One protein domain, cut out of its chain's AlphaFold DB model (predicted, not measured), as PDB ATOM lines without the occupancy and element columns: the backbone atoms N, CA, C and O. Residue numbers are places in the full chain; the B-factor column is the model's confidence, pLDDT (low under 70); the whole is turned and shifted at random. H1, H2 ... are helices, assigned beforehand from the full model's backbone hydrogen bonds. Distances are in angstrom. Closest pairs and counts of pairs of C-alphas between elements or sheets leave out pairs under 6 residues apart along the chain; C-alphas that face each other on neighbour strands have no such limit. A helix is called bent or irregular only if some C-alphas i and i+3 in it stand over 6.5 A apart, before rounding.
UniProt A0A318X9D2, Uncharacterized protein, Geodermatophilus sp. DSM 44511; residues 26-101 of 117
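What this domain is: This is residues 26 to 101 of the 117 residues of an uncharacterized protein of Geodermatophilus sp. DSM 44511 (UniProt A0A318X9D2). Two long helices, H1 and H2, make a V-shaped helical hairpin, joined at its narrow end and spread at the other. From the far end of H2, residues 72 to 86, with the short H3 among them, fold back across the open end to H4, which packs side by side on H1. The printed part has 76 residues with four named helices, in the order H1, H2, H3, H4, and no named strand; its class is all helix. It is compact, with a radius of gyration of the C-alphas of 13.0 A, yet elongated, spanning 42 by 23 by 19 A.

Where its parts are: Find C-alpha 26 at (126.617, 124.117, 154.172); from there H1 runs 32.1 A to residue 48. H2, residues 50 to 71, begins at (148.785, 113.008, 167.434) and covers 30.7 A; it is neither bent nor irregular, but only just: C-alphas 66 and 69 are 6.5 A apart. H3 is residues 78 to 81. H4, residues 87 to 101, runs 21.2 A to C-alpha 101 at (135.422, 101.340, 162.287).

How they stand to each other: Look at Leu 41 and Gly 53, the closest C-alphas of H1 and H2, 4.8 A apart. This hairpin touches through residues 41 to 45 and 50 to 57 alone, opposite ways at a tilt of 36 degrees, only just steep. H1 and H4 touch, closest at the C-alphas of Gly 33 and Ala 90, 3.9 A, the same way at a shallow tilt of 29 degrees. H3 and H4 touch only at the corner, the C-alphas of Phe 81 and Val 87 being closest at 4.9 A; H4 does so with residues 87 to 89 alone. H2 and H4 are only just apart, at 8.4 A between closest C-alphas. Every O i to N i+4 pair is within hydrogen-bond range in H1 and H4, and 15 of 18 are in H2; H3 is too short for one.

The domain as a whole: The farthest C-alphas are those of Arg 47 and Ser 75, 41.8 A apart. The printed part has no cut and no long link. Look for low confidence at residues 73 to 75, under 70.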
ATOM      1  N   ALA A  26     125.188 124.071 153.871       96.38
ATOM      2  CA  ALA A  26     126.617 124.117 154.172       96.38
ATOM      3  C   ALA A  26     126.911 123.645 155.607       96.38
ATOM      4  O   ALA A  26     127.794 122.814 155.820       96.38
ATOM      5  N   LEU A  27     126.126 124.095 156.594       97.62
ATOM      6  CA  LEU A  27     126.263 123.671 157.992       97.62
ATOM      7  C   LEU A  27     126.019 122.172 158.188       97.62
ATOM      8  O   LEU A  27     126.751 121.532 158.948       97.62
ATOM      9  N   LEU A  28     125.008 121.606 157.523       97.88
ATOM     10  CA  LEU A  28     124.699 120.180 157.603       97.88
ATOM     11  C   LEU A  28     125.885 119.340 157.119       97.88
ATOM     12  O   LEU A  28     126.369 118.475 157.856       97.88
ATOM     13  N   PHE A  29     126.374 119.606 155.909       98.00
ATOM     14  CA  PHE A  29     127.430 118.797 155.302       98.00
ATOM     15  C   PHE A  29     128.799 119.045 155.928       98.00
ATOM     16  O   PHE A  29     129.513 118.072 156.188       98.00
ATOM     17  N   LEU A  30     129.102 120.283 156.331       97.06
ATOM     18  CA  LEU A  30     130.260 120.566 157.176       97.06
ATOM     19  C   LEU A  30     130.210 119.737 158.462       97.06
ATOM     20  O   LEU A  30     131.206 119.127 158.848       97.06
ATOM     21  N   THR A  31     129.052 119.677 159.130       98.19
ATOM     22  CA  THR A  31     128.899 118.944 160.395       98.19
ATOM     23  C   THR A  31     129.091 117.444 160.210       98.19
ATOM     24  O   THR A  31     129.821 116.828 160.994       98.19
ATOM     25  N   VAL A  32     128.487 116.860 159.170       98.44
ATOM     26  CA  VAL A  32     128.654 115.438 158.833       98.44
ATOM     27  C   VAL A  32     130.115 115.132 158.503       98.44
ATOM     28  O   VAL A  32     130.689 114.219 159.101       98.44
ATOM     29  N   GLY A  33     130.737 115.909 157.613       98.00
ATOM     30  CA  GLY A  33     132.121 115.707 157.185       98.00
ATOM     31  C   GLY A  33     133.114 115.837 158.340       98.00
ATOM     32  O   GLY A  33     133.842 114.891 158.643       98.00
ATOM     33  N   THR A  34     133.096 116.966 159.054       97.69
ATOM     34  CA  THR A  34     134.027 117.223 160.171       97.69
ATOM     35  C   THR A  34     133.799 116.293 161.360       97.69
ATOM     36  O   THR A  34     134.765 115.883 162.002       97.69
ATOM     37  N   THR A  35     132.557 115.891 161.663       98.31
ATOM     38  CA  THR A  35     132.321 114.887 162.717       98.31
ATOM     39  C   THR A  35     132.857 113.516 162.305       98.31
ATOM     40  O   THR A  35     133.486 112.854 163.132       98.31
ATOM     41  N   SER A  36     132.670 113.115 161.045       98.12
ATOM     42  CA  SER A  36     133.176 111.836 160.529       98.12
ATOM     43  C   SER A  36     134.704 111.796 160.527       98.12
ATOM     44  O   SER A  36     135.301 110.875 161.087       98.12
ATOM     45  N   LEU A  37     135.345 112.839 159.994       97.94
ATOM     46  CA  LEU A  37     136.799 112.985 160.025       97.94
ATOM     47  C   LEU A  37     137.321 113.020 161.463       97.94
ATOM     48  O   LEU A  37     138.241 112.281 161.799       97.94
ATOM     49  N   GLY A  38     136.700 113.816 162.337       97.38
ATOM     50  CA  GLY A  38     137.093 113.922 163.740       97.38
ATOM     51  C   GLY A  38     137.086 112.573 164.466       97.38
ATOM     52  O   GLY A  38     137.992 112.309 165.253       97.38
ATOM     53  N   ALA A  39     136.126 111.689 164.172       96.12
ATOM     54  CA  ALA A  39     136.104 110.336 164.729       96.12
ATOM     55  C   ALA A  39     137.306 109.489 164.269       96.12
ATOM     56  O   ALA A  39     137.922 108.797 165.086       96.12
ATOM     57  N   VAL A  40     137.677 109.573 162.988       96.94
ATOM     58  CA  VAL A  40     138.863 108.890 162.447       96.94
ATOM     59  C   VAL A  40     140.139 109.448 163.080       96.94
ATOM     60  O   VAL A  40     140.940 108.675 163.605       96.94
ATOM     61  N   LEU A  41     140.301 110.773 163.124       96.94
ATOM     62  CA  LEU A  41     141.482 111.425 163.701       96.94
ATOM     63  C   LEU A  41     141.642 111.117 165.196       96.94
ATOM     64  O   LEU A  41     142.738 110.777 165.639       96.94
ATOM     65  N   ALA A  42     140.550 111.151 165.965       94.88
ATOM     66  CA  ALA A  42     140.565 110.764 167.374       94.88
ATOM     67  C   ALA A  42     141.002 109.303 167.548       94.88
ATOM     68  O   ALA A  42     141.774 108.981 168.452       94.88
ATOM     69  N   SER A  43     140.570 108.409 166.654       94.62
ATOM     70  CA  SER A  43     141.011 107.015 166.704       94.62
ATOM     71  C   SER A  43     142.500 106.845 166.384       94.62
ATOM     72  O   SER A  43     143.156 106.013 167.007       94.62
ATOM     73  N   MET A  44     143.052 107.645 165.465       95.06
ATOM     74  CA  MET A  44     144.489 107.663 165.175       95.06
ATOM     75  C   MET A  44     145.275 108.157 166.390       95.06
ATOM     76  O   MET A  44     146.264 107.531 166.767       95.06
ATOM     77  N   GLN A  45     144.785 109.212 167.049       94.31
ATOM     78  CA  GLN A  45     145.378 109.741 168.275       94.31
ATOM     79  C   GLN A  45     145.475 108.680 169.371       94.31
ATOM     80  O   GLN A  45     146.532 108.525 169.981       94.31
ATOM     81  N   LEU A  46     144.394 107.935 169.602       92.38
ATOM     82  CA  LEU A  46     144.360 106.877 170.614       92.38
ATOM     83  C   LEU A  46     145.304 105.707 170.294       92.38
ATOM     84  O   LEU A  46     145.749 105.026 171.210       92.38
ATOM     85  N   ARG A  47     145.609 105.462 169.014       90.31
ATOM     86  CA  ARG A  47     146.472 104.350 168.579       90.31
ATOM     87  C   ARG A  47     147.950 104.706 168.548       90.31
ATOM     88  O   ARG A  47     148.785 103.881 168.904       90.31
ATOM     89  N   TRP A  48     148.269 105.897 168.052       92.06
ATOM     90  CA  TRP A  48     149.617 106.234 167.589       92.06
ATOM     91  C   TRP A  48     150.073 107.632 168.025       92.06
ATOM     92  O   TRP A  48     151.115 108.112 167.579       92.06
ATOM     93  N   GLY A  49     149.301 108.308 168.880       93.88
ATOM     94  CA  GLY A  49     149.522 109.710 169.214       93.88
ATOM     95  C   GLY A  49     149.086 110.658 168.093       93.88
ATOM     96  O   GLY A  49     148.436 110.272 167.124       93.88
ATOM     97  N   ILE A  50     149.410 111.942 168.235       96.44
ATOM     98  CA  ILE A  50     148.785 113.008 167.434       96.44
ATOM     99  C   ILE A  50     149.257 113.071 165.974       96.44
ATOM    100  O   ILE A  50     148.495 113.489 165.104       96.44
ATOM    101  N   TRP A  51     150.497 112.665 165.684       97.94
ATOM    102  CA  TRP A  51     151.142 112.964 164.401       97.94
ATOM    103  C   TRP A  51     150.456 112.339 163.179       97.94
ATOM    104  O   TRP A  51     150.256 113.067 162.206       97.94
ATOM    105  N   PRO A  52     150.022 111.064 163.199       97.00
ATOM    106  CA  PRO A  52     149.301 110.493 162.062       97.00
ATOM    107  C   PRO A  52     148.006 111.246 161.742       97.00
ATOM    108  O   PRO A  52     147.719 111.501 160.576       97.00
ATOM    109  N   GLY A  53     147.261 111.665 162.771       97.50
ATOM    110  CA  GLY A  53     146.045 112.456 162.593       97.50
ATOM    111  C   GLY A  53     146.327 113.852 162.028       97.50
ATOM    112  O   GLY A  53     145.640 114.295 161.111       97.50
ATOM    113  N   VAL A  54     147.374 114.524 162.520       98.06
ATOM    114  CA  VAL A  54     147.808 115.833 161.999       98.06
ATOM    115  C   VAL A  54     148.154 115.746 160.510       98.06
ATOM    116  O   VAL A  54     147.673 116.562 159.724       98.06
ATOM    117  N   LEU A  55     148.937 114.740 160.111       98.44
ATOM    118  CA  LEU A  55     149.316 114.538 158.711       98.44
ATOM    119  C   LEU A  55     148.106 114.202 157.834       98.44
ATOM    120  O   LEU A  55     147.945 114.799 156.773       98.44
ATOM    121  N   ALA A  56     147.229 113.298 158.281       97.75
ATOM    122  CA  ALA A  56     146.024 112.931 157.538       97.75
ATOM    123  C   ALA A  56     145.105 114.139 157.298       97.75
ATOM    124  O   ALA A  56     144.613 114.332 156.187       97.75
ATOM    125  N   HIS A  57     144.913 114.982 158.318       97.94
ATOM    126  CA  HIS A  57     144.128 116.209 158.198       97.94
ATOM    127  C   HIS A  57     144.766 117.201 157.215       97.94
ATOM    128  O   HIS A  57     144.085 117.697 156.319       97.94
ATOM    129  N   ALA A  58     146.073 117.451 157.332       98.00
ATOM    130  CA  ALA A  58     146.777 118.365 156.433       98.00
ATOM    131  C   ALA A  58     146.714 117.901 154.967       98.00
ATOM    132  O   ALA A  58     146.440 118.707 154.077       98.00
ATOM    133  N   VAL A  59     146.914 116.602 154.717       97.62
ATOM    134  CA  VAL A  59     146.822 116.016 153.372       97.62
ATOM    135  C   VAL A  59     145.408 116.134 152.814       97.62
ATOM    136  O   VAL A  59     145.255 116.501 151.653       97.62
ATOM    137  N   LEU A  60     144.374 115.874 153.616       96.06
ATOM    138  CA  LEU A  60     142.991 116.038 153.172       96.06
ATOM    139  C   LEU A  60     142.690 117.490 152.774       96.06
ATOM    140  O   LEU A  60     142.100 117.714 151.719       96.06
ATOM    141  N   ASN A  61     143.130 118.468 153.570       94.69
ATOM    142  CA  ASN A  61     142.932 119.882 153.242       94.69
ATOM    143  C   ASN A  61     143.677 120.258 151.955       94.69
ATOM    144  O   ASN A  61     143.107 120.906 151.079       94.69
ATOM    145  N   ALA A  62     144.922 119.797 151.799       95.62
ATOM    146  CA  ALA A  62     145.684 120.017 150.575       95.62
ATOM    147  C   ALA A  62     145.004 119.373 149.354       95.62
ATOM    148  O   ALA A  62     144.917 120.000 148.301       95.62
ATOM    149  N   LEU A  63     144.470 118.157 149.492       93.75
ATOM    150  CA  LEU A  63     143.721 117.488 148.428       93.75
ATOM    151  C   LEU A  63     142.465 118.274 148.045       93.75
ATOM    152  O   LEU A  63     142.236 118.491 146.859       93.75
ATOM    153  N   LEU A  64     141.669 118.726 149.014       91.25
ATOM    154  CA  LEU A  64     140.445 119.480 148.735       91.25
ATOM    155  C   LEU A  64     140.744 120.795 148.008       91.25
ATOM    156  O   LEU A  64     140.162 121.055 146.956       91.25
ATOM    157  N   TYR A  65     141.670 121.597 148.533       90.44
ATOM    158  CA  TYR A  65     141.871 122.970 148.060       90.44
ATOM    159  C   TYR A  65     142.896 123.117 146.939       90.44
ATOM    160  O   TYR A  65     142.744 123.993 146.093       90.44
ATOM    161  N   HIS A  66     143.939 122.288 146.909       92.31
ATOM    162  CA  HIS A  66     145.020 122.419 145.925       92.31
ATOM    163  C   HIS A  66     144.944 121.402 144.789       92.31
ATOM    164  O   HIS A  66     145.643 121.569 143.793       92.31
ATOM    165  N   VAL A  67     144.106 120.368 144.912       91.69
ATOM    166  CA  VAL A  67     143.939 119.354 143.865       91.69
ATOM    167  C   VAL A  67     142.511 119.343 143.346       91.69
ATOM    168  O   VAL A  67     142.291 119.624 142.174       91.69
ATOM    169  N   LEU A  68     141.527 119.058 144.197       89.56
ATOM    170  CA  LEU A  68     140.149 118.854 143.759       89.56
ATOM    171  C   LEU A  68     139.487 120.155 143.314       89.56
ATOM    172  O   LEU A  68     138.966 120.192 142.205       89.56
ATOM    173  N   ALA A  69     139.560 121.221 144.115       86.56
ATOM    174  CA  ALA A  69     138.932 122.492 143.765       86.56
ATOM    175  C   ALA A  69     139.416 123.056 142.406       86.56
ATOM    176  O   ALA A  69     138.559 123.394 141.594       86.56
ATOM    177  N   PRO A  70     140.727 123.079 142.073       87.31
ATOM    178  CA  PRO A  70     141.186 123.495 140.743       87.31
ATOM    179  C   PRO A  70     140.762 122.566 139.596       87.31
ATOM    180  O   PRO A  70     140.655 123.015 138.457       87.31
ATOM    181  N   LEU A  71     140.561 121.272 139.868       87.38
ATOM    182  CA  LEU A  71     140.181 120.282 138.854       87.38
ATOM    183  C   LEU A  71     138.672 120.245 138.591       87.38
ATOM    184  O   LEU A  71     138.246 119.812 137.520       87.38
ATOM    185  N   THR A  72     137.854 120.686 139.543       83.50
ATOM    186  CA  THR A  72     136.403 120.777 139.380       83.50
ATOM    187  C   THR A  72     136.035 122.166 138.873       83.50
ATOM    188  O   THR A  72     135.946 123.108 139.654       83.50
ATOM    189  N   SER A  73     135.831 122.301 137.557       66.19
ATOM    190  CA  SER A  73     135.436 123.566 136.925       66.19
ATOM    191  C   SER A  73     134.157 124.132 137.542       66.19
ATOM    192  O   SER A  73     133.199 123.389 137.786       66.19
ATOM    193  N   ASP A  74     134.115 125.446 137.738       68.38
ATOM    194  CA  ASP A  74     132.951 126.130 138.286       68.38
ATOM    195  C   ASP A  74     131.830 126.205 137.238       68.38
ATOM    196  O   ASP A  74     131.876 126.981 136.284       68.38
ATOM    197  N   SER A  75     130.854 125.308 137.370       66.69
ATOM    198  CA  SER A  75     129.717 125.194 136.450       66.69
ATOM    199  C   SER A  75     128.398 125.646 137.082       66.69
ATOM    200  O   SER A  75     127.351 125.518 136.449       66.69
ATOM    201  N   GLY A  76     128.426 126.166 138.318       74.00
ATOM    202  CA  GLY A  76     127.245 126.459 139.138       74.00
ATOM    203  C   GLY A  76     126.924 125.348 140.151       74.00
ATOM    204  O   GLY A  76     126.984 125.596 141.353       74.00
ATOM    205  N   PRO A  77     126.626 124.099 139.735       83.00
ATOM    206  CA  PRO A  77     126.378 123.004 140.670       83.00
ATOM    207  C   PRO A  77     127.593 122.626 141.518       83.00
ATOM    208  O   PRO A  77     127.406 122.094 142.606       83.00
ATOM    209  N   THR A  78     128.816 122.892 141.044       86.38
ATOM    210  CA  THR A  78     130.077 122.508 141.703       86.38
ATOM    211  C   THR A  78     130.119 122.914 143.180       86.38
ATOM    212  O   THR A  78     130.576 122.128 144.009       86.38
ATOM    213  N   GLU A  79     129.544 124.065 143.533       87.12
ATOM    214  CA  GLU A  79     129.500 124.585 144.907       87.12
ATOM    215  C   GLU A  79     128.679 123.730 145.885       87.12
ATOM    216  O   GLU A  79     128.945 123.708 147.083       87.12
ATOM    217  N   TRP A  80     127.713 122.950 145.391       91.31
ATOM    218  CA  TRP A  80     126.936 122.019 146.219       91.31
ATOM    219  C   TRP A  80     127.727 120.756 146.581       91.31
ATOM    220  O   TRP A  80     127.387 120.046 147.534       91.31
ATOM    221  N   PHE A  81     128.769 120.448 145.807       90.56
ATOM    222  CA  PHE A  81     129.517 119.196 145.895       90.56
ATOM    223  C   PHE A  81     130.931 119.377 146.444       90.56
ATOM    224  O   PHE A  81     131.408 118.484 147.146       90.56
ATOM    225  N   SER A  82     131.589 120.490 146.123       84.88
ATOM    226  CA  SER A  82     133.006 120.726 146.403       84.88
ATOM    227  C   SER A  82     133.265 121.258 147.818       84.88
ATOM    228  O   SER A  82     132.345 121.598 148.560       84.88
ATOM    229  N   THR A  83     134.545 121.358 148.182       85.50
ATOM    230  CA  THR A  83     135.049 121.836 149.483       85.50
ATOM    231  C   THR A  83     134.558 121.016 150.691       85.50
ATOM    232  O   THR A  83     134.030 119.911 150.568       85.50
ATOM    233  N   GLU A  84     134.780 121.541 151.892       90.81
ATOM    234  CA  GLU A  84     134.362 120.954 153.170       90.81
ATOM    235  C   GLU A  84     132.875 121.147 153.504       90.81
ATOM    236  O   GLU A  84     132.357 120.476 154.397       90.81
ATOM    237  N   THR A  85     132.180 122.030 152.782       94.12
ATOM    238  CA  THR A  85     130.734 122.273 152.948       94.12
ATOM    239  C   THR A  85     129.873 121.521 151.932       94.12
ATOM    240  O   THR A  85     128.648 121.508 152.058       94.12
ATOM    241  N   GLY A  86     130.493 120.867 150.948       93.69
ATOM    242  CA  GLY A  86     129.809 120.130 149.893       93.69
ATOM    243  C   GLY A  86     129.465 118.685 150.254       93.69
ATOM    244  O   GLY A  86     130.101 118.033 151.093       93.69
ATOM    245  N   VAL A  87     128.458 118.141 149.564       95.75
ATOM    246  CA  VAL A  87     127.950 116.787 149.837       95.75
ATOM    247  C   VAL A  87     128.972 115.685 149.535       95.75
ATOM    248  O   VAL A  87     129.024 114.696 150.268       95.75
ATOM    249  N   MET A  88     129.816 115.834 148.506       93.31
ATOM    250  CA  MET A  88     130.761 114.775 148.113       93.31
ATOM    251  C   MET A  88     131.819 114.543 149.186       93.31
ATOM    252  O   MET A  88     132.081 113.393 149.552       93.31
ATOM    253  N   GLY A  89     132.396 115.623 149.720       93.19
ATOM    254  CA  GLY A  89     133.362 115.547 150.813       93.19
ATOM    255  C   GLY A  89     132.741 114.909 152.056       93.19
ATOM    256  O   GLY A  89     133.279 113.942 152.598       93.19
ATOM    257  N   ALA A  90     131.558 115.379 152.458       97.00
ATOM    258  CA  ALA A  90     130.853 114.867 153.628       97.00
ATOM    259  C   ALA A  90     130.506 113.371 153.525       97.00
ATOM    260  O   ALA A  90     130.762 112.616 154.466       97.00
ATOM    261  N   VAL A  91     129.971 112.923 152.383       97.88
ATOM    262  CA  VAL A  91     129.641 111.507 152.146       97.88
ATOM    263  C   VAL A  91     130.905 110.654 152.114       97.88
ATOM    264  O   VAL A  91     130.943 109.601 152.749       97.88
ATOM    265  N   THR A  92     131.964 111.113 151.443       96.25
ATOM    266  CA  THR A  92     133.244 110.388 151.382       96.25
ATOM    267  C   THR A  92     133.832 110.185 152.775       96.25
ATOM    268  O   THR A  92     134.243 109.075 153.121       96.25
ATOM    269  N   LEU A  93     133.827 111.228 153.610       97.56
ATOM    270  CA  LEU A  93     134.336 111.157 154.980       97.56
ATOM    271  C   LEU A  93     133.464 110.275 155.874       97.56
ATOM    272  O   LEU A  93     134.003 109.515 156.678       97.56
ATOM    273  N   LEU A  94     132.141 110.320 155.707       98.38
ATOM    274  CA  LEU A  94     131.220 109.434 156.417       98.38
ATOM    275  C   LEU A  94     131.486 107.965 156.071       98.38
ATOM    276  O   LEU A  94     131.678 107.147 156.969       98.38
ATOM    277  N   LEU A  95     131.547 107.628 154.780       98.19
ATOM    278  CA  LEU A  95     131.838 106.264 154.332       98.19
ATOM    279  C   LEU A  95     133.224 105.805 154.794       98.19
ATOM    280  O   LEU A  95     133.367 104.677 155.263       98.19
ATOM    281  N   THR A  96     134.224 106.688 154.738       96.81
ATOM    282  CA  THR A  96     135.575 106.414 155.248       96.81
ATOM    283  C   THR A  96     135.551 106.119 156.744       96.81
ATOM    284  O   THR A  96     136.151 105.137 157.169       96.81
ATOM    285  N   ALA A  97     134.825 106.899 157.550       97.31
ATOM    286  CA  ALA A  97     134.704 106.660 158.987       97.31
ATOM    287  C   ALA A  97     133.995 105.331 159.298       97.31
ATOM    288  O   ALA A  97     134.455 104.563 160.147       97.31
ATOM    289  N   LEU A  98     132.916 105.019 158.573       97.06
ATOM    290  CA  LEU A  98     132.202 103.749 158.712       97.06
ATOM    291  C   LEU A  98     133.090 102.557 158.341       97.06
ATOM    292  O   LEU A  98     133.127 101.573 159.080       97.06
ATOM    293  N   ALA A  99     133.825 102.648 157.230       97.19
ATOM    294  CA  ALA A  99     134.785 101.629 156.818       97.19
ATOM    295  C   ALA A  99     135.910 101.482 157.851       97.19
ATOM    296  O   ALA A  99     136.217 100.365 158.267       97.19
ATOM    297  N   TRP A 100     136.455 102.604 158.331       95.50
ATOM    298  CA  TRP A 100     137.509 102.655 159.341       95.50
ATOM    299  C   TRP A 100     137.121 101.907 160.617       95.50
ATOM    300  O   TRP A 100     137.902 101.104 161.119       95.50
ATOM    301  N   TRP A 101     135.893 102.081 161.112       92.62
ATOM    302  CA  TRP A 101     135.422 101.340 162.287       92.62
ATOM    303  C   TRP A 101     135.334  99.828 162.081       92.62
ATOM    304  O   TRP A 101     135.425  99.085 163.058       92.62
TER     305      TRP A 101